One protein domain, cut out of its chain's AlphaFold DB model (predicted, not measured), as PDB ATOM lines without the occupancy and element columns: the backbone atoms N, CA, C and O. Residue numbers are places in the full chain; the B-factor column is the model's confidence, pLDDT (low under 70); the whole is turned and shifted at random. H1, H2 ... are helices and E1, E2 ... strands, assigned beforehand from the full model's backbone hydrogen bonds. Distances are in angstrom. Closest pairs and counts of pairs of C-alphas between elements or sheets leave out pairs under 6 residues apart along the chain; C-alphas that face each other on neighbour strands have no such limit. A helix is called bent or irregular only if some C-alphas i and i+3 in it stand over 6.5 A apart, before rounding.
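This is residues 5 to 165 of the 166 residues of an uncharacterized protein of Bacteroidetes bacterium RIFOXYA12_FULL_38_20 (UniProt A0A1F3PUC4). H7 runs through the middle of a body of mostly crossed helices, with H1, H2, H4 and H6 around it. The helical hairpin of H5 and H6 is at one end of the longest axis, H3 is at the other end, and the small hairpin of E1 and E2 lies between H3 and H4. The printed part has 161 residues, with eight named helices and two named strands in the order H1 H2 E1 E2 H3 H4 H5 H6 H7 H8; the sheet, order E1 - E2, is antiparallel and the class is mostly helix. The whole is compact, with a radius of gyration of the C-alphas of 15.7 A and spans of 48 by 33 by 30 A.

H1, residues 9 to 23, begins at C-alpha 9 (86.354, 156.688, 144.698) and is 21.0 A long. H2 is residues 27 to 40, 19.8 A. E1 is residues 43 to 45 and E2 residues 53 to 55. H3 is residues 65 to 74. H4, residues 80 to 103, is the longest helix, 31.0 A, with a kink of 48 degrees near residue 97; it is irregular, but only just, with C-alphas 97 and 100 6.7 A apart. H5 is residues 106 to 113. H6, residues 118 to 133, is 21.1 A long with a kink of 34 degrees near residue 125. H7, residues 141 to 157, is 24.4 A long. H8, residues 159 to 163, ends at C-alpha 163 (74.376, 164.540, 168.093).

H1 touches H6 about perpendicular, at 77 degrees, closest C-alphas Ala 16 and Leu 122, 5.3 A. H1 touches H7 at a steep tilt of 50 degrees, the same way, closest C-alphas Ser 23 and Ala 152, 4.4 A. H2 touches H7 at a shallow tilt of 16 degrees, opposite ways, closest C-alphas Val 27 and Ile 153, 6.6 A. H2 touches residues 80 to 91 of H4, about perpendicular at 82 degrees, closest C-alphas Gly 35 and Gly 87, 3.9 A. In the hairpin of E1 and E2, N 44 and O 54 are within hydrogen-bond range at 2.8 A, as are N 54 and O 44 at 2.8 A. The closest C-alphas of E1 and H4, Ala 45 and Phe 90, are 5.4 A apart. H3 touches no helix; it is close to but not clearly touching H2, with C-alphas Asp 40 and Val 72 5.9 A apart. H4, the hub, touches H2, H5, H6 and H8; it touches H5 only at the corner, and only just, with 3 pairs of C-alphas within 8 A, closest Ile 102 and Val 108, 6.3 A. H8 and H4 only just touch, with 3 such pairs, closest Cys 103 and Cys 163, 5.6 A. H5 and H6 touch at a shallow tilt of 28 degrees, opposite ways, closest C-alphas Ile 111 and Met 121, 5.5 A. Every O i to N i+4 pair is within hydrogen-bond range in H1, H2, H3, H5, H7 and H8; the count is 16 of 20 in H4 and 10 of 12 in H6.

The two C-alphas farthest apart, Arg 74 and Glu 115, are 48.5 A apart. The printed part has no cut, and no link is long. The mean pLDDT of the printed part is 74.8, with 42 residues under 70, among them residues 56 to 73, 110 to 116 and 133 to 142.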
ATOM      1  N   LYS A   5      92.628 164.958 148.669       64.44
ATOM      2  CA  LYS A   5      92.324 165.192 147.252       64.44
ATOM      3  C   LYS A   5      92.908 164.127 146.310       64.44
ATOM      4  O   LYS A   5      92.429 164.010 145.191       64.44
ATOM      5  N   ASP A   6      93.875 163.331 146.772       72.62
ATOM      6  CA  ASP A   6      94.514 162.251 146.003       72.62
ATOM      7  C   ASP A   6      93.844 160.880 146.244       72.62
ATOM      8  O   ASP A   6      94.318 159.850 145.747       72.62
ATOM      9  N   TYR A   7      92.783 160.839 147.060       75.94
ATOM     10  CA  TYR A   7      91.994 159.633 147.308       75.94
ATOM     11  C   TYR A   7      90.970 159.450 146.197       75.94
ATOM     12  O   TYR A   7      90.230 160.367 145.839       75.94
ATOM     13  N   THR A   8      90.924 158.237 145.661       85.50
ATOM     14  CA  THR A   8      89.995 157.864 144.598       85.50
ATOM     15  C   THR A   8      88.657 157.412 145.174       85.50
ATOM     16  O   THR A   8      88.544 157.078 146.355       85.50
ATOM     17  N   LYS A   9      87.632 157.311 144.322       85.50
ATOM     18  CA  LYS A   9      86.354 156.688 144.698       85.50
ATOM     19  C   LYS A   9      86.550 155.282 145.290       85.50
ATOM     20  O   LYS A   9      85.942 154.968 146.308       85.50
ATOM     21  N   ALA A  10      87.442 154.476 144.708       87.00
ATOM     22  CA  ALA A  10      87.749 153.130 145.192       87.00
ATOM     23  C   ALA A  10      88.375 153.134 146.600       87.00
ATOM     24  O   ALA A  10      88.084 152.256 147.413       87.00
ATOM     25  N   ASP A  11      89.189 154.144 146.930       84.88
ATOM     26  CA  ASP A  11      89.722 154.296 148.285       84.88
ATOM     27  C   ASP A  11      88.600 154.555 149.298       84.88
ATOM     28  O   ASP A  11      88.574 153.930 150.357       84.88
ATOM     29  N   TYR A  12      87.644 155.424 148.961       85.75
ATOM     30  CA  TYR A  12      86.490 155.706 149.818       85.75
ATOM     31  C   TYR A  12      85.532 154.518 149.942       85.75
ATOM     32  O   TYR A  12      85.003 154.277 151.024       85.75
ATOM     33  N   GLU A  13      85.348 153.734 148.878       87.69
ATOM     34  CA  GLU A  13      84.583 152.480 148.913       87.69
ATOM     35  C   GLU A  13      85.211 151.446 149.850       87.69
ATOM     36  O   GLU A  13      84.489 150.777 150.594       87.69
ATOM     37  N   ARG A  14      86.545 151.351 149.871       86.88
ATOM     38  CA  ARG A  14      87.269 150.498 150.821       86.88
ATOM     39  C   ARG A  14      87.097 150.984 152.258       86.88
ATOM     40  O   ARG A  14      86.728 150.190 153.114       86.88
ATOM     41  N   ILE A  15      87.279 152.283 152.513       85.69
ATOM     42  CA  ILE A  15      87.090 152.854 153.857       85.69
ATOM     43  C   ILE A  15      85.645 152.635 154.334       85.69
ATOM     44  O   ILE A  15      85.423 152.241 155.475       85.69
ATOM     45  N   ALA A  16      84.652 152.822 153.461       85.62
ATOM     46  CA  ALA A  16      83.251 152.553 153.777       85.62
ATOM     47  C   ALA A  16      83.009 151.076 154.138       85.62
ATOM     48  O   ALA A  16      82.298 150.787 155.102       85.62
ATOM     49  N   ALA A  17      83.615 150.140 153.401       85.44
ATOM     50  CA  ALA A  17      83.533 148.717 153.714       85.44
ATOM     51  C   ALA A  17      84.160 148.390 155.081       85.44
ATOM     52  O   ALA A  17      83.546 147.666 155.867       85.44
ATOM     53  N   ASP A  18      85.318 148.977 155.396       85.25
ATOM     54  CA  ASP A  18      85.988 148.809 156.688       85.25
ATOM     55  C   ASP A  18      85.131 149.354 157.839       85.25
ATOM     56  O   ASP A  18      84.946 148.682 158.855       85.25
ATOM     57  N   VAL A  19      84.531 150.535 157.664       84.56
ATOM     58  CA  VAL A  19      83.610 151.141 158.638       84.56
ATOM     59  C   VAL A  19      82.400 150.237 158.902       84.56
ATOM     60  O   VAL A  19      82.042 150.016 160.060       84.56
ATOM     61  N   ILE A  20      81.795 149.667 157.855       83.19
ATOM     62  CA  ILE A  20      80.666 148.728 157.983       83.19
ATOM     63  C   ILE A  20      81.099 147.429 158.667       83.19
ATOM     64  O   ILE A  20      80.365 146.873 159.484       83.19
ATOM     65  N   ALA A  21      82.285 146.910 158.347       84.06
ATOM     66  CA  ALA A  21      82.809 145.715 158.997       84.06
ATOM     67  C   ALA A  21      83.064 145.958 160.493       84.06
ATOM     68  O   ALA A  21      82.734 145.112 161.328       84.06
ATOM     69  N   LEU A  22      83.599 147.131 160.844       82.06
ATOM     70  CA  LEU A  22      83.836 147.542 162.224       82.06
ATOM     71  C   LEU A  22      82.528 147.762 162.993       82.06
ATOM     72  O   LEU A  22      82.427 147.301 164.128       82.06
ATOM     73  N   SER A  23      81.501 148.376 162.396       79.31
ATOM     74  CA  SER A  23      80.232 148.672 163.091       79.31
ATOM     75  C   SER A  23      79.479 147.414 163.562       79.31
ATOM     76  O   SER A  23      78.695 147.466 164.517       79.31
ATOM     77  N   LYS A  24      79.772 146.247 162.971       82.94
ATOM     78  CA  LYS A  24      79.261 144.942 163.423       82.94
ATOM     79  C   LYS A  24      79.842 144.502 164.774       82.94
ATOM     80  O   LYS A  24      79.168 143.788 165.512       82.94
ATOM     81  N   LYS A  25      81.049 144.947 165.144       81.56
ATOM     82  CA  LYS A  25      81.696 144.618 166.433       81.56
ATOM     83  C   LYS A  25      80.988 145.300 167.595       81.56
ATOM     84  O   LYS A  25      80.379 146.347 167.402       81.56
ATOM     85  N   ASN A  26      81.054 144.744 168.805       84.62
ATOM     86  CA  ASN A  26      80.455 145.410 169.965       84.62
ATOM     87  C   ASN A  26      81.195 146.737 170.282       84.62
ATOM     88  O   ASN A  26      82.360 146.906 169.923       84.62
ATOM     89  N   VAL A  27      80.531 147.687 170.952       80.75
ATOM     90  CA  VAL A  27      81.121 149.014 171.240       80.75
ATOM     91  C   VAL A  27      82.386 148.910 172.107       80.75
ATOM     92  O   VAL A  27      83.370 149.595 171.843       80.75
ATOM     93  N   ASN A  28      82.414 148.011 173.094       84.50
ATOM     94  CA  ASN A  28      83.594 147.788 173.934       84.50
ATOM     95  C   ASN A  28      84.782 147.239 173.124       84.50
ATOM     96  O   ASN A  28      85.908 147.672 173.328       84.50
ATOM     97  N   GLN A  29      84.544 146.365 172.146       84.06
ATOM     98  CA  GLN A  29      85.557 145.873 171.212       84.06
ATOM     99  C   GLN A  29      86.086 147.010 170.335       84.06
ATOM    100  O   GLN A  29      87.288 147.076 170.099       84.06
ATOM    101  N   LEU A  30      85.225 147.935 169.894       82.38
ATOM    102  CA  LEU A  30      85.666 149.137 169.180       82.38
ATOM    103  C   LEU A  30      86.546 150.026 170.066       82.38
ATOM    104  O   LEU A  30      87.584 150.498 169.605       82.38
ATOM    105  N   TYR A  31      86.201 150.189 171.347       87.00
ATOM    106  CA  TYR A  31      87.065 150.889 172.298       87.00
ATOM    107  C   TYR A  31      88.394 150.171 172.517       87.00
ATOM    108  O   TYR A  31      89.424 150.831 172.556       87.00
ATOM    109  N   ARG A  32      88.421 148.840 172.589       87.44
ATOM    110  CA  ARG A  32      89.683 148.093 172.706       87.44
ATOM    111  C   ARG A  32      90.566 148.262 171.483       87.44
ATOM    112  O   ARG A  32      91.735 148.600 171.635       87.44
ATOM    113  N   VAL A  33      90.003 148.128 170.281       83.06
ATOM    114  CA  VAL A  33      90.725 148.378 169.023       83.06
ATOM    115  C   VAL A  33      91.283 149.805 168.998       83.06
ATOM    116  O   VAL A  33      92.446 150.001 168.659       83.06
ATOM    117  N   LEU A  34      90.496 150.796 169.423       83.50
ATOM    118  CA  LEU A  34      90.941 152.187 169.530       83.50
ATOM    119  C   LEU A  34      92.046 152.366 170.583       83.50
ATOM    120  O   LEU A  34      92.998 153.111 170.367       83.50
ATOM    121  N   GLY A  35      91.946 151.677 171.716       83.44
ATOM    122  CA  GLY A  35      92.949 151.673 172.775       83.44
ATOM    123  C   GLY A  35      94.285 151.109 172.325       83.44
ATOM    124  O   GLY A  35      95.303 151.770 172.508       83.44
ATOM    125  N   HIS A  36      94.268 149.939 171.685       83.19
ATOM    126  CA  HIS A  36      95.449 149.333 171.075       83.19
ATOM    127  C   HIS A  36      96.037 150.240 170.002       83.19
ATOM    128  O   HIS A  36      97.186 150.640 170.119       83.19
ATOM    129  N   ALA A  37      95.232 150.687 169.035       78.50
ATOM    130  CA  ALA A  37      95.715 151.559 167.970       78.50
ATOM    131  C   ALA A  37      96.339 152.847 168.523       78.50
ATOM    132  O   ALA A  37      97.421 153.251 168.106       78.50
ATOM    133  N   THR A  38      95.691 153.500 169.490       82.06
ATOM    134  CA  THR A  38      96.223 154.744 170.060       82.06
ATOM    135  C   THR A  38      97.477 154.521 170.896       82.06
ATOM    136  O   THR A  38      98.346 155.388 170.951       82.06
ATOM    137  N   HIS A  39      97.601 153.367 171.536       81.88
ATOM    138  CA  HIS A  39      98.795 152.978 172.271       81.88
ATOM    139  C   HIS A  39      99.947 152.621 171.346       81.88
ATOM    140  O   HIS A  39     100.996 153.238 171.446       81.88
ATOM    141  N   ASP A  40      99.727 151.733 170.384       76.25
ATOM    142  CA  ASP A  40     100.742 151.260 169.441       76.25
ATOM    143  C   ASP A  40     101.234 152.378 168.517       76.25
ATOM    144  O   ASP A  40     102.331 152.328 167.980       76.25
ATOM    145  N   LEU A  41     100.440 153.432 168.331       73.81
ATOM    146  CA  LEU A  41     100.856 154.621 167.586       73.81
ATOM    147  C   LEU A  41     101.461 155.705 168.484       73.81
ATOM    148  O   LEU A  41     101.929 156.734 167.981       73.81
ATOM    149  N   GLY A  42     101.444 155.488 169.799       75.56
ATOM    150  CA  GLY A  42     101.876 156.445 170.802       75.56
ATOM    151  C   GLY A  42     101.110 157.752 170.695       75.56
ATOM    152  O   GLY A  42     101.733 158.799 170.765       75.56
ATOM    153  N   ILE A  43      99.796 157.718 170.465       78.00
ATOM    154  CA  ILE A  43      98.924 158.892 170.332       78.00
ATOM    155  C   ILE A  43      97.938 159.023 171.498       78.00
ATOM    156  O   ILE A  43      97.510 158.048 172.120       78.00
ATOM    157  N   VAL A  44      97.552 160.265 171.763       80.19
ATOM    158  CA  VAL A  44      96.528 160.673 172.725       80.19
ATOM    159  C   VAL A  44      95.680 161.777 172.112       80.19
ATOM    160  O   VAL A  44      96.174 162.572 171.313       80.19
ATOM    161  N   ALA A  45      94.404 161.854 172.479       77.75
ATOM    162  CA  ALA A  45      93.571 162.975 172.066       77.75
ATOM    163  C   ALA A  45      94.165 164.279 172.623       77.75
ATOM    164  O   ALA A  45      94.547 164.347 173.792       77.75
ATOM    165  N   SER A  46      94.290 165.289 171.767       75.44
ATOM    166  CA  SER A  46      94.914 166.562 172.129       75.44
ATOM    167  C   SER A  46      93.942 167.403 172.945       75.44
ATOM    168  O   SER A  46      92.740 167.341 172.705       75.44
ATOM    169  N   ASP A  47      94.439 168.264 173.825       75.50
ATOM    170  CA  ASP A  47      93.627 169.296 174.485       75.50
ATOM    171  C   ASP A  47      93.699 170.653 173.745       75.50
ATOM    172  O   ASP A  47      92.917 171.557 174.015       75.50
ATOM    173  N   GLU A  48      94.567 170.787 172.733       71.75
ATOM    174  CA  GLU A  48      94.741 172.032 171.964       71.75
ATOM    175  C   GLU A  48      93.624 172.260 170.936       71.75
ATOM    176  O   GLU A  48      93.132 171.326 170.291       71.75
ATOM    177  N   LYS A  49      93.229 173.524 170.743       67.81
ATOM    178  CA  LYS A  49      92.227 173.917 169.743       67.81
ATOM    179  C   LYS A  49      92.758 173.644 168.329       67.81
ATOM    180  O   LYS A  49      93.877 174.015 168.006       67.81
ATOM    181  N   GLY A  50      91.953 172.989 167.491       66.12
ATOM    182  CA  GLY A  50      92.313 172.668 166.101       66.12
ATOM    183  C   GLY A  50      93.217 171.442 165.915       66.12
ATOM    184  O   GLY A  50      93.348 170.958 164.798       66.12
ATOM    185  N   ILE A  51      93.784 170.880 166.988       72.00
ATOM    186  CA  ILE A  51      94.595 169.656 166.926       72.00
ATOM    187  C   ILE A  51      93.776 168.499 167.492       72.00
ATOM    188  O   ILE A  51      93.273 168.572 168.610       72.00
ATOM    189  N   LEU A  52      93.630 167.411 166.739       73.00
ATOM    190  CA  LEU A  52      92.775 166.288 167.142       73.00
ATOM    191  C   LEU A  52      93.481 165.324 168.093       73.00
ATOM    192  O   LEU A  52      92.901 164.871 169.078       73.00
ATOM    193  N   PHE A  53      94.755 165.049 167.836       74.06
ATOM    194  CA  PHE A  53      95.586 164.195 168.670       74.06
ATOM    195  C   PHE A  53      97.041 164.647 168.651       74.06
ATOM    196  O   PHE A  53      97.484 165.339 167.737       74.06
ATOM    197  N   LYS A  54      97.774 164.233 169.677       72.31
ATOM    198  CA  LYS A  54      99.220 164.399 169.829       72.31
ATOM    199  C   LYS A  54      99.860 163.028 169.961       72.31
ATOM    200  O   LYS A  54      99.196 162.091 170.397       72.31
ATOM    201  N   ARG A  55     101.143 162.903 169.625       70.12
ATOM    202  CA  ARG A  55     101.931 161.743 170.061       70.12
ATOM    203  C   ARG A  55     102.441 161.972 171.488       70.12
ATOM    204  O   ARG A  55     102.725 163.110 171.843       70.12
ATOM    205  N   ILE A  56     102.534 160.917 172.297       62.91
ATOM    206  CA  ILE A  56     102.894 160.955 173.726       62.91
ATOM    207  C   ILE A  56     104.286 161.563 173.947       62.91
ATOM    208  O   ILE A  56     104.492 162.242 174.944       62.91
ATOM    209  N   ASP A  57     105.191 161.455 172.971       56.06
ATOM    210  CA  ASP A  57     106.513 162.104 173.018       56.06
ATOM    211  C   ASP A  57     106.508 163.594 172.628       56.06
ATOM    212  O   ASP A  57     107.565 164.211 172.480       56.06
ATOM    213  N   VAL A  58     105.331 164.191 172.411       45.25
ATOM    214  CA  VAL A  58     105.186 165.560 171.906       45.25
ATOM    215  C   VAL A  58     104.264 166.368 172.815       45.25
ATOM    216  O   VAL A  58     103.160 166.776 172.451       45.25
ATOM    217  N   VAL A  59     104.759 166.662 174.014       41.47
ATOM    218  CA  VAL A  59     104.447 167.929 174.677       41.47
ATOM    219  C   VAL A  59     105.620 168.864 174.361       41.47
ATOM    220  O   VAL A  59     106.649 168.818 175.021       41.47
ATOM    221  N   GLY A  60     105.509 169.644 173.275       41.81
ATOM    222  CA  GLY A  60     106.395 170.791 173.010       41.81
ATOM    223  C   GLY A  60     107.564 170.651 172.013       41.81
ATOM    224  O   GLY A  60     108.370 171.572 171.955       41.81
ATOM    225  N   SER A  61     107.705 169.587 171.205       35.03
ATOM    226  CA  SER A  61     108.777 169.540 170.178       35.03
ATOM    227  C   SER A  61     108.406 168.809 168.881       35.03
ATOM    228  O   SER A  61     107.537 167.943 168.856       35.03
ATOM    229  N   THR A  62     109.060 169.183 167.778       45.72
ATOM    230  CA  THR A  62     108.846 168.670 166.416       45.72
ATOM    231  C   THR A  62     108.940 167.138 166.345       45.72
ATOM    232  O   THR A  62     109.863 166.522 166.876       45.72
ATOM    233  N   ILE A  63     107.962 166.522 165.676       53.56
ATOM    234  CA  ILE A  63     107.809 165.068 165.509       53.56
ATOM    235  C   ILE A  63     109.038 164.476 164.790       53.56
ATOM    236  O   ILE A  63     109.401 164.958 163.719       53.56
ATOM    237  N   SER A  64     109.621 163.381 165.303       56.28
ATOM    238  CA  SER A  64     110.585 162.556 164.551       56.28
ATOM    239  C   SER A  64     110.164 161.082 164.514       56.28
ATOM    240  O   SER A  64     109.699 160.520 165.508       56.28
ATOM    241  N   ALA A  65     110.327 160.437 163.353       55.88
ATOM    242  CA  ALA A  65     109.985 159.024 163.157       55.88
ATOM    243  C   ALA A  65     110.785 158.088 164.086       55.88
ATOM    244  O   ALA A  65     110.263 157.076 164.545       55.88
ATOM    245  N   ALA A  66     112.022 158.467 164.425       59.72
ATOM    246  CA  ALA A  66     112.882 157.719 165.338       59.72
ATOM    247  C   ALA A  66     112.315 157.643 166.768       59.72
ATOM    248  O   ALA A  66     112.379 156.588 167.394       59.72
ATOM    249  N   ARG A  67     111.715 158.728 167.284       61.25
ATOM    250  CA  ARG A  67     111.071 158.710 168.611       61.25
ATOM    251  C   ARG A  67     109.829 157.827 168.617       61.25
ATOM    252  O   ARG A  67     109.700 156.977 169.486       61.25
ATOM    253  N   ALA A  68     108.990 157.950 167.588       61.59
ATOM    254  CA  ALA A  68     107.832 157.078 167.415       61.59
ATOM    255  C   ALA A  68     108.227 155.592 167.400       61.59
ATOM    256  O   ALA A  68     107.609 154.796 168.097       61.59
ATOM    257  N   TYR A  69     109.275 155.225 166.659       63.56
ATOM    258  CA  TYR A  69     109.789 153.855 166.642       63.56
ATOM    259  C   TYR A  69     110.265 153.399 168.028       63.56
ATOM    260  O   TYR A  69     109.881 152.328 168.493       63.56
ATOM    261  N   ASN A  70     111.044 154.236 168.720       65.06
ATOM    262  CA  ASN A  70     111.536 153.929 170.063       65.06
ATOM    263  C   ASN A  70     110.404 153.757 171.081       65.06
ATOM    264  O   ASN A  70     110.507 152.888 171.944       65.06
ATOM    265  N   PHE A  71     109.331 154.543 170.977       69.06
ATOM    266  CA  PHE A  71     108.154 154.391 171.826       69.06
ATOM    267  C   PHE A  71     107.501 153.022 171.621       69.06
ATOM    268  O   PHE A  71     107.277 152.313 172.598       69.06
ATOM    269  N   VAL A  72     107.248 152.618 170.370       67.25
ATOM    270  CA  VAL A  72     106.614 151.324 170.057       67.25
ATOM    271  C   VAL A  72     107.496 150.156 170.478       67.25
ATOM    272  O   VAL A  72     107.015 149.220 171.103       67.25
ATOM    273  N   ALA A  73     108.798 150.237 170.205       69.06
ATOM    274  CA  ALA A  73     109.748 149.176 170.532       69.06
ATOM    275  C   ALA A  73     109.935 148.956 172.044       69.06
ATOM    276  O   ALA A  73     110.376 147.887 172.454       69.06
ATOM    277  N   ARG A  74     109.649 149.968 172.874       72.75
ATOM    278  CA  ARG A  74     109.875 149.929 174.332       72.75
ATOM    279  C   ARG A  74     108.589 149.834 175.147       72.75
ATOM    280  O   ARG A  74     108.639 149.570 176.345       72.75
ATOM    281  N   THR A  75     107.450 150.077 174.517       74.31
ATOM    282  CA  THR A  75     106.150 150.080 175.174       74.31
ATOM    283  C   THR A  75     105.629 148.655 175.325       74.31
ATOM    284  O   THR A  75     105.531 147.907 174.357       74.31
ATOM    285  N   ALA A  76     105.258 148.282 176.552       78.25
ATOM    286  CA  ALA A  76     104.640 146.989 176.814       78.25
ATOM    287  C   ALA A  76     103.247 146.906 176.155       78.25
ATOM    288  O   ALA A  76     102.524 147.913 176.137       78.25
ATOM    289  N   PRO A  77     102.835 145.723 175.663       80.25
ATOM    290  CA  PRO A  77     101.488 145.514 175.148       80.25
ATOM    291  C   PRO A  77     100.434 145.876 176.198       80.25
ATOM    292  O   PRO A  77     100.585 145.575 177.386       80.25
ATOM    293  N   LEU A  78      99.347 146.513 175.768       83.31
ATOM    294  CA  LEU A  78      98.179 146.687 176.626       83.31
ATOM    295  C   LEU A  78      97.431 145.365 176.766       83.31
ATOM    296  O   LEU A  78      97.304 144.609 175.808       83.31
ATOM    297  N   ASN A  79      96.883 145.120 177.952       90.69
ATOM    298  CA  ASN A  79      95.836 144.120 178.106       90.69
ATOM    299  C   ASN A  79      94.475 144.704 177.677       90.69
ATOM    300  O   ASN A  79      94.312 145.922 177.571       90.69
ATOM    301  N   GLU A  80      93.495 143.827 177.464       86.12
ATOM    302  CA  GLU A  80      92.161 144.181 176.957       86.12
ATOM    303  C   GLU A  80      91.458 145.264 177.798       86.12
ATOM    304  O   GLU A  80      90.867 146.192 177.250       86.12
ATOM    305  N   GLU A  81      91.542 145.185 179.128       87.44
ATOM    306  CA  GLU A  81      90.881 146.126 180.044       87.44
ATOM    307  C   GLU A  81      91.492 147.535 179.970       87.44
ATOM    308  O   GLU A  81      90.784 148.545 179.857       87.44
ATOM    309  N   LYS A  82      92.829 147.619 179.973       87.00
ATOM    310  CA  LYS A  82      93.537 148.895 179.830       87.00
ATOM    311  C   LYS A  82      93.350 149.472 178.427       87.00
ATOM    312  O   LYS A  82      93.212 150.690 178.300       87.00
ATOM    313  N   ALA A  83      93.301 148.632 177.391       85.31
ATOM    314  CA  ALA A  83      92.985 149.061 176.031       85.31
ATOM    315  C   ALA A  83      91.572 149.653 175.957       85.31
ATOM    316  O   ALA A  83      91.398 150.762 175.457       85.31
ATOM    317  N   GLU A  84      90.569 148.988 176.530       88.31
ATOM    318  CA  GLU A  84      89.201 149.508 176.558       88.31
ATOM    319  C   GLU A  84      89.125 150.877 177.246       88.31
ATOM    320  O   GLU A  84      88.557 151.826 176.700       88.31
ATOM    321  N   THR A  85      89.747 150.998 178.422       89.00
ATOM    322  CA  THR A  85      89.779 152.246 179.198       89.00
ATOM    323  C   THR A  85      90.437 153.369 178.403       89.00
ATOM    324  O   THR A  85      89.885 154.464 178.275       89.00
ATOM    325  N   ARG A  86      91.595 153.090 177.802       86.62
ATOM    326  CA  ARG A  86      92.316 154.052 176.967       86.62
ATOM    327  C   ARG A  86      91.494 154.477 175.751       86.62
ATOM    328  O   ARG A  86      91.426 155.668 175.452       86.62
ATOM    329  N   GLY A  87      90.836 153.528 175.088       86.56
ATOM    330  CA  GLY A  87      89.943 153.794 173.967       86.56
ATOM    331  C   GLY A  87      88.764 154.678 174.351       86.56
ATOM    332  O   GLY A  87      88.488 155.647 173.651       86.56
ATOM    333  N   LYS A  88      88.119 154.418 175.497       89.75
ATOM    334  CA  LYS A  88      87.039 155.262 176.040       89.75
ATOM    335  C   LYS A  88      87.513 156.689 176.318       89.75
ATOM    336  O   LYS A  88      86.836 157.643 175.938       89.75
ATOM    337  N   VAL A  89      88.686 156.850 176.938       88.12
ATOM    338  CA  VAL A  89      89.273 158.171 177.226       88.12
ATOM    339  C   VAL A  89      89.592 158.925 175.937       88.12
ATOM    340  O   VAL A  89      89.234 160.097 175.806       88.12
ATOM    341  N   PHE A  90      90.231 158.256 174.971       86.69
ATOM    342  CA  PHE A  90      90.523 158.848 173.669       86.69
ATOM    343  C   PHE A  90      89.231 159.244 172.953       86.69
ATOM    344  O   PHE A  90      89.106 160.391 172.526       86.69
ATOM    345  N   TRP A  91      88.257 158.329 172.877       87.00
ATOM    346  CA  TRP A  91      86.965 158.559 172.240       87.00
ATOM    347  C   TRP A  91      86.256 159.764 172.838       87.00
ATOM    348  O   TRP A  91      85.906 160.663 172.092       87.00
ATOM    349  N   LYS A  92      86.124 159.844 174.168       86.12
ATOM    350  CA  LYS A  92      85.435 160.950 174.852       86.12
ATOM    351  C   LYS A  92      85.986 162.328 174.476       86.12
ATOM    352  O   LYS A  92      85.227 163.287 174.380       86.12
ATOM    353  N   LYS A  93      87.304 162.450 174.301       83.50
ATOM    354  CA  LYS A  93      87.943 163.715 173.905       83.50
ATOM    355  C   LYS A  93      87.860 163.945 172.397       83.50
ATOM    356  O   LYS A  93      87.548 165.047 171.958       83.50
ATOM    357  N   PHE A  94      88.154 162.913 171.612       81.25
ATOM    358  CA  PHE A  94      88.169 162.981 170.155       81.25
ATOM    359  C   PHE A  94      86.773 163.258 169.592       81.25
ATOM    360  O   PHE A  94      86.622 164.143 168.752       81.25
ATOM    361  N   SER A  95      85.758 162.561 170.108       81.94
ATOM    362  CA  SER A  95      84.365 162.699 169.702       81.94
ATOM    363  C   SER A  95      83.899 164.136 169.853       81.94
ATOM    364  O   SER A  95      83.448 164.692 168.868       81.94
ATOM    365  N   LYS A  96      84.118 164.783 171.004       80.62
ATOM    366  CA  LYS A  96      83.742 166.190 171.230       80.62
ATOM    367  C   LYS A  96      84.334 167.153 170.200       80.62
ATOM    368  O   LYS A  96      83.690 168.126 169.821       80.62
ATOM    369  N   LYS A  97      85.554 166.890 169.717       77.62
ATOM    370  CA  LYS A  97      86.208 167.750 168.717       77.62
ATOM    371  C   LYS A  97      85.597 167.623 167.332       77.62
ATOM    372  O   LYS A  97      85.517 168.617 166.616       77.62
ATOM    373  N   ILE A  98      85.193 166.414 166.953       78.31
ATOM    374  CA  ILE A  98      84.594 166.157 165.639       78.31
ATOM    375  C   ILE A  98      83.065 166.279 165.660       78.31
ATOM    376  O   ILE A  98      82.470 166.467 164.606       78.31
ATOM    377  N   GLN A  99      82.440 166.234 166.841       81.81
ATOM    378  CA  GLN A  99      80.988 166.255 167.030       81.81
ATOM    379  C   GLN A  99      80.384 167.504 166.414       81.81
ATOM    380  O   GLN A  99      79.504 167.386 165.578       81.81
ATOM    381  N   LYS A 100      80.925 168.688 166.725       78.19
ATOM    382  CA  LYS A 100      80.460 169.944 166.126       78.19
ATOM    383  C   LYS A 100      80.540 169.911 164.596       78.19
ATOM    384  O   LYS A 100      79.574 170.224 163.916       78.19
ATOM    385  N   ALA A 101      81.672 169.464 164.050       75.81
ATOM    386  CA  ALA A 101      81.877 169.397 162.606       75.81
ATOM    387  C   ALA A 101      80.912 168.417 161.914       75.81
ATOM    388  O   ALA A 101      80.434 168.702 160.824       75.81
ATOM    389  N   ILE A 102      80.616 167.280 162.543       77.81
ATOM    390  CA  ILE A 102      79.715 166.253 162.005       77.81
ATOM    391  C   ILE A 102      78.248 166.664 162.179       77.81
ATOM    392  O   ILE A 102      77.471 166.576 161.234       77.81
ATOM    393  N   CYS A 103      77.875 167.125 163.371       80.44
ATOM    394  CA  CYS A 103      76.497 167.407 163.750       80.44
ATOM    395  C   CYS A 103      75.997 168.766 163.257       80.44
ATOM    396  O   CYS A 103      74.801 168.905 163.068       80.44
ATOM    397  N   GLU A 104      76.851 169.758 162.996       81.56
ATOM    398  CA  GLU A 104      76.404 171.033 162.403       81.56
ATOM    399  C   GLU A 104      76.454 171.024 160.868       81.56
ATOM    400  O   GLU A 104      75.909 171.916 160.211       81.56
ATOM    401  N   ASN A 105      77.089 170.015 160.261       80.19
ATOM    402  CA  ASN A 105      77.178 169.916 158.812       80.19
ATOM    403  C   ASN A 105      75.916 169.263 158.228       80.19
ATOM    404  O   ASN A 105      75.726 168.047 158.285       80.19
ATOM    405  N   LYS A 106      75.067 170.095 157.610       75.31
ATOM    406  CA  LYS A 106      73.810 169.669 156.974       75.31
ATOM    407  C   LYS A 106      74.008 168.614 155.885       75.31
ATOM    408  O   LYS A 106      73.110 167.803 155.688       75.31
ATOM    409  N   ASP A 107      75.144 168.602 155.188       71.69
ATOM    410  CA  ASP A 107      75.417 167.601 154.155       71.69
ATOM    411  C   ASP A 107      75.720 166.243 154.787       71.69
ATOM    412  O   ASP A 107      75.160 165.237 154.366       71.69
ATOM    413  N   VAL A 108      76.520 166.207 155.858       74.12
ATOM    414  CA  VAL A 108      76.782 164.981 156.630       74.12
ATOM    415  C   VAL A 108      75.492 164.437 157.241       74.12
ATOM    416  O   VAL A 108      75.215 163.245 157.104       74.12
ATOM    417  N   GLN A 109      74.669 165.306 157.839       72.94
ATOM    418  CA  GLN A 109      73.362 164.915 158.366       72.94
ATOM    419  C   GLN A 109      72.465 164.328 157.272       72.94
ATOM    420  O   GLN A 109      71.988 163.213 157.437       72.94
ATOM    421  N   LYS A 110      72.299 165.019 156.134       69.00
ATOM    422  CA  LYS A 110      71.477 164.546 155.003       69.00
ATOM    423  C   LYS A 110      71.973 163.232 154.411       69.00
ATOM    424  O   LYS A 110      71.166 162.399 154.010       69.00
ATOM    425  N   ILE A 111      73.293 163.055 154.315       68.81
ATOM    426  CA  ILE A 111      73.888 161.834 153.769       68.81
ATOM    427  C   ILE A 111      73.600 160.649 154.691       68.81
ATOM    428  O   ILE A 111      73.305 159.572 154.191       68.81
ATOM    429  N   ILE A 112      73.664 160.841 156.009       65.31
ATOM    430  CA  ILE A 112      73.466 159.763 156.987       65.31
ATOM    431  C   ILE A 112      71.975 159.543 157.312       65.31
ATOM    432  O   ILE A 112      71.596 158.431 157.661       65.31
ATOM    433  N   SER A 113      71.122 160.564 157.167       64.25
ATOM    434  CA  SER A 113      69.676 160.488 157.424       64.25
ATOM    435  C   SER A 113      68.835 160.051 156.217       64.25
ATOM    436  O   SER A 113      67.615 159.979 156.335       64.25
ATOM    437  N   GLY A 114      69.437 159.854 155.041       57.09
ATOM    438  CA  GLY A 114      68.710 159.429 153.838       57.09
ATOM    439  C   GLY A 114      68.209 157.975 153.895       57.09
ATOM    440  O   GLY A 114      68.603 157.193 154.749       57.09
ATOM    441  N   GLU A 115      67.390 157.576 152.921       54.00
ATOM    442  CA  GLU A 115      66.925 156.183 152.728       54.00
ATOM    443  C   GLU A 115      67.839 155.366 151.785       54.00
ATOM    444  O   GLU A 115      67.434 154.362 151.202       54.00
ATOM    445  N   ALA A 116      69.083 155.804 151.567       59.12
ATOM    446  CA  ALA A 116      70.032 155.101 150.704       59.12
ATOM    447  C   ALA A 116      70.760 153.956 151.436       59.12
ATOM    448  O   ALA A 116      70.846 153.916 152.661       59.12
ATOM    449  N   ASN A 117      71.350 153.034 150.670       74.50
ATOM    450  CA  ASN A 117      72.213 151.983 151.208       74.50
ATOM    451  C   ASN A 117      73.376 152.603 152.015       74.50
ATOM    452  O   ASN A 117      74.107 153.450 151.495       74.50
ATOM    453  N   LEU A 118      73.576 152.153 153.264       75.62
ATOM    454  CA  LEU A 118      74.610 152.633 154.197       75.62
ATOM    455  C   LEU A 118      76.000 152.744 153.547       75.62
ATOM    456  O   LEU A 118      76.754 153.672 153.835       75.62
ATOM    457  N   LYS A 119      76.344 151.820 152.641       78.50
ATOM    458  CA  LYS A 119      77.619 151.858 151.910       78.50
ATOM    459  C   LYS A 119      77.754 153.112 151.044       78.50
ATOM    460  O   LYS A 119      78.771 153.795 151.129       78.50
ATOM    461  N   ASP A 120      76.736 153.438 150.256       79.62
ATOM    462  CA  ASP A 120      76.764 154.588 149.346       79.62
ATOM    463  C   ASP A 120      76.758 155.913 150.111       79.62
ATOM    464  O   ASP A 120      77.386 156.888 149.690       79.62
ATOM    465  N   MET A 121      76.097 155.938 151.270       78.88
ATOM    466  CA  MET A 121      76.149 157.069 152.190       78.88
ATOM    467  C   MET A 121      77.558 157.292 152.718       78.88
ATOM    468  O   MET A 121      78.074 158.402 152.645       78.88
ATOM    469  N   LEU A 122      78.215 156.240 153.208       80.06
ATOM    470  CA  LEU A 122      79.564 156.355 153.752       80.06
ATOM    471  C   LEU A 122      80.567 156.802 152.694       80.06
ATOM    472  O   LEU A 122      81.378 157.681 152.976       80.06
ATOM    473  N   VAL A 123      80.464 156.290 151.467       84.81
ATOM    474  CA  VAL A 123      81.310 156.730 150.343       84.81
ATOM    475  C   VAL A 123      81.190 158.237 150.093       84.81
ATOM    476  O   VAL A 123      82.180 158.872 149.736       84.81
ATOM    477  N   LYS A 124      80.010 158.830 150.316       81.12
ATOM    478  CA  LYS A 124      79.781 160.279 150.179       81.12
ATOM    479  C   LYS A 124      80.151 161.071 151.438       81.12
ATOM    480  O   LYS A 124      80.682 162.172 151.319       81.12
ATOM    481  N   ALA A 125      79.897 160.531 152.629       77.06
ATOM    482  CA  ALA A 125      80.135 161.213 153.902       77.06
ATOM    483  C   ALA A 125      81.617 161.239 154.290       77.06
ATOM    484  O   ALA A 125      82.100 162.260 154.774       77.06
ATOM    485  N   ILE A 126      82.353 160.144 154.066       82.62
ATOM    486  CA  ILE A 126      83.768 160.018 154.445       82.62
ATOM    487  C   ILE A 126      84.619 161.162 153.862       82.62
ATOM    488  O   ILE A 126      85.328 161.788 154.646       82.62
ATOM    489  N   PRO A 127      84.546 161.512 152.560       79.06
ATOM    490  CA  PRO A 127      85.291 162.646 152.010       79.06
ATOM    491  C   PRO A 127      84.966 163.981 152.689       79.06
ATOM    492  O   PRO A 127      85.873 164.771 152.943       79.06
ATOM    493  N   VAL A 128      83.691 164.232 153.009       78.00
ATOM    494  CA  VAL A 128      83.247 165.474 153.666       78.00
ATOM    495  C   VAL A 128      83.782 165.534 155.093       78.00
ATOM    496  O   VAL A 128      84.384 166.528 155.489       78.00
ATOM    497  N   ILE A 129      83.637 164.443 155.845       77.62
ATOM    498  CA  ILE A 129      84.128 164.321 157.220       77.62
ATOM    499  C   ILE A 129      85.651 164.445 157.250       77.62
ATOM    500  O   ILE A 129      86.190 165.198 158.056       77.62
ATOM    501  N   LEU A 130      86.354 163.786 156.329       76.31
ATOM    502  CA  LEU A 130      87.795 163.948 156.174       76.31
ATOM    503  C   LEU A 130      88.157 165.390 155.823       76.31
ATOM    504  O   LEU A 130      89.079 165.915 156.426       76.31
ATOM    505  N   GLY A 131      87.427 166.057 154.929       72.75
ATOM    506  CA  GLY A 131      87.653 167.464 154.590       72.75
ATOM    507  C   GLY A 131      87.483 168.411 155.782       72.75
ATOM    508  O   GLY A 131      88.305 169.302 155.970       72.75
ATOM    509  N   LEU A 132      86.470 168.182 156.621       72.44
ATOM    510  CA  LEU A 132      86.217 168.963 157.839       72.44
ATOM    511  C   LEU A 132      87.298 168.749 158.906       72.44
ATOM    512  O   LEU A 132      87.685 169.680 159.607       72.44
ATOM    513  N   ILE A 133      87.783 167.514 159.024       69.31
ATOM    514  CA  ILE A 133      88.774 167.095 160.020       69.31
ATOM    515  C   ILE A 133      90.209 167.428 159.562       69.31
ATOM    516  O   ILE A 133      91.077 167.685 160.394       69.31
ATOM    517  N   ALA A 134      90.469 167.438 158.251       61.41
ATOM    518  CA  ALA A 134      91.801 167.553 157.653       61.41
ATOM    519  C   ALA A 134      92.177 168.969 157.193       61.41
ATOM    520  O   ALA A 134      93.183 169.114 156.493       61.41
ATOM    521  N   VAL A 135      91.435 170.017 157.577       53.03
ATOM    522  CA  VAL A 135      91.863 171.406 157.330       53.03
ATOM    523  C   VAL A 135      93.198 171.644 158.055       53.03
ATOM    524  O   VAL A 135      93.236 171.911 159.251       53.03
ATOM    525  N   GLY A 136      94.308 171.484 157.325       49.25
ATOM    526  CA  GLY A 136      95.677 171.655 157.823       49.25
ATOM    527  C   GLY A 136      96.438 170.376 158.202       49.25
ATOM    528  O   GLY A 136      97.569 170.489 158.669       49.25
ATOM    529  N   VAL A 137      95.889 169.170 157.994       53.19
ATOM    530  CA  VAL A 137      96.551 167.914 158.402       53.19
ATOM    531  C   VAL A 137      96.727 166.968 157.221       53.19
ATOM    532  O   VAL A 137      95.772 166.604 156.539       53.19
ATOM    533  N   VAL A 138      97.961 166.516 156.993       57.22
ATOM    534  CA  VAL A 138      98.235 165.483 155.993       57.22
ATOM    535  C   VAL A 138      97.627 164.161 156.471       57.22
ATOM    536  O   VAL A 138      98.049 163.618 157.495       57.22
ATOM    537  N   LEU A 139      96.645 163.637 155.731       60.38
ATOM    538  CA  LEU A 139      95.994 162.360 156.033       60.38
ATOM    539  C   LEU A 139      96.977 161.197 155.867       60.38
ATOM    540  O   LEU A 139      97.092 160.572 154.812       60.38
ATOM    541  N   SER A 140      97.696 160.886 156.939       65.19
ATOM    542  CA  SER A 140      98.391 159.608 157.047       65.19
ATOM    543  C   SER A 140      97.373 158.466 157.215       65.19
ATOM    544  O   SER A 140      96.284 158.695 157.750       65.19
ATOM    545  N   PRO A 141      97.716 157.224 156.821       66.50
ATOM    546  CA  PRO A 141      96.856 156.049 157.009       66.50
ATOM    547  C   PRO A 141      96.317 155.887 158.441       66.50
ATOM    548  O   PRO A 141      95.210 155.401 158.645       66.50
ATOM    549  N   VAL A 142      97.068 156.378 159.430       68.69
ATOM    550  CA  VAL A 142      96.663 156.429 160.839       68.69
ATOM    551  C   VAL A 142      95.398 157.264 161.053       68.69
ATOM    552  O   VAL A 142      94.496 156.823 161.761       68.69
ATOM    553  N   TYR A 143      95.297 158.450 160.442       71.19
ATOM    554  CA  TYR A 143      94.109 159.303 160.583       71.19
ATOM    555  C   TYR A 143      92.871 158.606 160.030       71.19
ATOM    556  O   TYR A 143      91.813 158.644 160.650       71.19
ATOM    557  N   ILE A 144      93.018 157.928 158.894       73.31
ATOM    558  CA  ILE A 144      91.918 157.211 158.251       73.31
ATOM    559  C   ILE A 144      91.458 156.046 159.113       73.31
ATOM    560  O   ILE A 144      90.257 155.884 159.301       73.31
ATOM    561  N   ALA A 145      92.385 155.284 159.697       74.44
ATOM    562  CA  ALA A 145      92.038 154.204 160.614       74.44
ATOM    563  C   ALA A 145      91.262 154.722 161.841       74.44
ATOM    564  O   ALA A 145      90.207 154.186 162.178       74.44
ATOM    565  N   LEU A 146      91.728 155.810 162.467       75.62
ATOM    566  CA  LEU A 146      91.053 156.416 163.623       75.62
ATOM    567  C   LEU A 146      89.661 156.946 163.274       75.62
ATOM    568  O   LEU A 146      88.711 156.723 164.022       75.62
ATOM    569  N   ILE A 147      89.530 157.618 162.130       76.81
ATOM    570  CA  ILE A 147      88.250 158.149 161.651       76.81
ATOM    571  C   ILE A 147      87.304 157.007 161.282       76.81
ATOM    572  O   ILE A 147      86.118 157.087 161.575       76.81
ATOM    573  N   SER A 148      87.812 155.906 160.730       81.62
ATOM    574  CA  SER A 148      86.992 154.732 160.416       81.62
ATOM    575  C   SER A 148      86.415 154.093 161.680       81.62
ATOM    576  O   SER A 148      85.227 153.785 161.734       81.62
ATOM    577  N   ILE A 149      87.228 153.956 162.733       80.88
ATOM    578  CA  ILE A 149      86.765 153.461 164.038       80.88
ATOM    579  C   ILE A 149      85.752 154.436 164.653       80.88
ATOM    580  O   ILE A 149      84.716 154.006 165.154       80.88
ATOM    581  N   ALA A 150      86.010 155.743 164.572       78.31
ATOM    582  CA  ALA A 150      85.093 156.777 165.042       78.31
ATOM    583  C   ALA A 150      83.726 156.704 164.347       78.31
ATOM    584  O   ALA A 150      82.694 156.678 165.013       78.31
ATOM    585  N   LEU A 151      83.716 156.613 163.016       80.06
ATOM    586  CA  LEU A 151      82.494 156.470 162.229       80.06
ATOM    587  C   LEU A 151      81.767 155.170 162.558       80.06
ATOM    588  O   LEU A 151      80.551 155.186 162.715       80.06
ATOM    589  N   ALA A 152      82.489 154.064 162.740       81.81
ATOM    590  CA  ALA A 152      81.889 152.800 163.152       81.81
ATOM    591  C   ALA A 152      81.193 152.907 164.520       81.81
ATOM    592  O   ALA A 152      80.099 152.367 164.682       81.81
ATOM    593  N   ILE A 153      81.787 153.631 165.480       78.12
ATOM    594  CA  ILE A 153      81.169 153.902 166.787       78.12
ATOM    595  C   ILE A 153      79.912 154.767 166.620       78.12
ATOM    596  O   ILE A 153      78.879 154.427 167.192       78.12
ATOM    597  N   ILE A 154      79.964 155.834 165.813       77.56
ATOM    598  CA  ILE A 154      78.818 156.732 165.564       77.56
ATOM    599  C   ILE A 154      77.664 155.982 164.895       77.56
ATOM    600  O   ILE A 154      76.532 156.070 165.354       77.56
ATOM    601  N   ILE A 155      77.941 155.200 163.849       75.88
ATOM    602  CA  ILE A 155      76.926 154.395 163.151       75.88
ATOM    603  C   ILE A 155      76.283 153.400 164.110       75.88
ATOM    604  O   ILE A 155      75.072 153.208 164.082       75.88
ATOM    605  N   LYS A 156      77.092 152.772 164.969       76.06
ATOM    606  CA  LYS A 156      76.601 151.784 165.925       76.06
ATOM    607  C   LYS A 156      75.765 152.406 167.045       76.06
ATOM    608  O   LYS A 156      74.805 151.783 167.482       76.06
ATOM    609  N   ALA A 157      76.136 153.595 167.514       73.88
ATOM    610  CA  ALA A 157      75.369 154.347 168.505       73.88
ATOM    611  C   ALA A 157      74.116 155.012 167.903       73.88
ATOM    612  O   ALA A 157      73.157 155.267 168.623       73.88
ATOM    613  N   GLY A 158      74.119 155.264 166.591       73.06
ATOM    614  CA  GLY A 158      73.139 156.091 165.897       73.06
ATOM    615  C   GLY A 158      73.568 157.561 165.876       73.06
ATOM    616  O   GLY A 158      73.996 158.113 166.891       73.06
ATOM    617  N   LEU A 159      73.443 158.217 164.714       71.25
ATOM    618  CA  LEU A 159      73.856 159.618 164.560       71.25
ATOM    619  C   LEU A 159      73.019 160.570 165.429       71.25
ATOM    620  O   LEU A 159      73.581 161.507 165.985       71.25
ATOM    621  N   GLY A 160      71.715 160.312 165.579       62.22
ATOM    622  CA  GLY A 160      70.834 161.098 166.453       62.22
ATOM    623  C   GLY A 160      71.325 161.081 167.899       62.22
ATOM    624  O   GLY A 160      71.688 162.122 168.432       62.22
ATOM    625  N   ALA A 161      71.509 159.884 168.464       69.88
ATOM    626  CA  ALA A 161      72.073 159.721 169.802       69.88
ATOM    627  C   ALA A 161      73.464 160.363 169.937       69.88
ATOM    628  O   ALA A 161      73.791 160.927 170.973       69.88
ATOM    629  N   TYR A 162      74.291 160.318 168.888       75.69
ATOM    630  CA  TYR A 162      75.595 160.978 168.887       75.69
ATOM    631  C   TYR A 162      75.515 162.512 168.896       75.69
ATOM    632  O   TYR A 162      76.324 163.165 169.560       75.69
ATOM    633  N   CYS A 163      74.557 163.093 168.178       72.06
ATOM    634  CA  CYS A 163      74.376 164.540 168.093       72.06
ATOM    635  C   CYS A 163      73.541 165.128 169.238       72.06
ATOM    636  O   CYS A 163      73.622 166.329 169.463       72.06
ATOM    637  N   GLU A 164      72.813 164.295 169.984       67.56
ATOM    638  CA  GLU A 164      72.049 164.668 171.186       67.56
ATOM    639  C   GLU A 164      72.854 164.528 172.493       67.56
ATOM    640  O   GLU A 164      72.380 164.928 173.553       67.56
ATOM    641  N   MET A 165      74.075 163.975 172.449       59.22
ATOM    642  CA  MET A 165      74.988 163.963 173.600       59.22
ATOM    643  C   MET A 165      75.525 165.381 173.881       59.22
ATOM    644  O   MET A 165      76.594 165.738 173.376       59.22
TER     645      MET A 165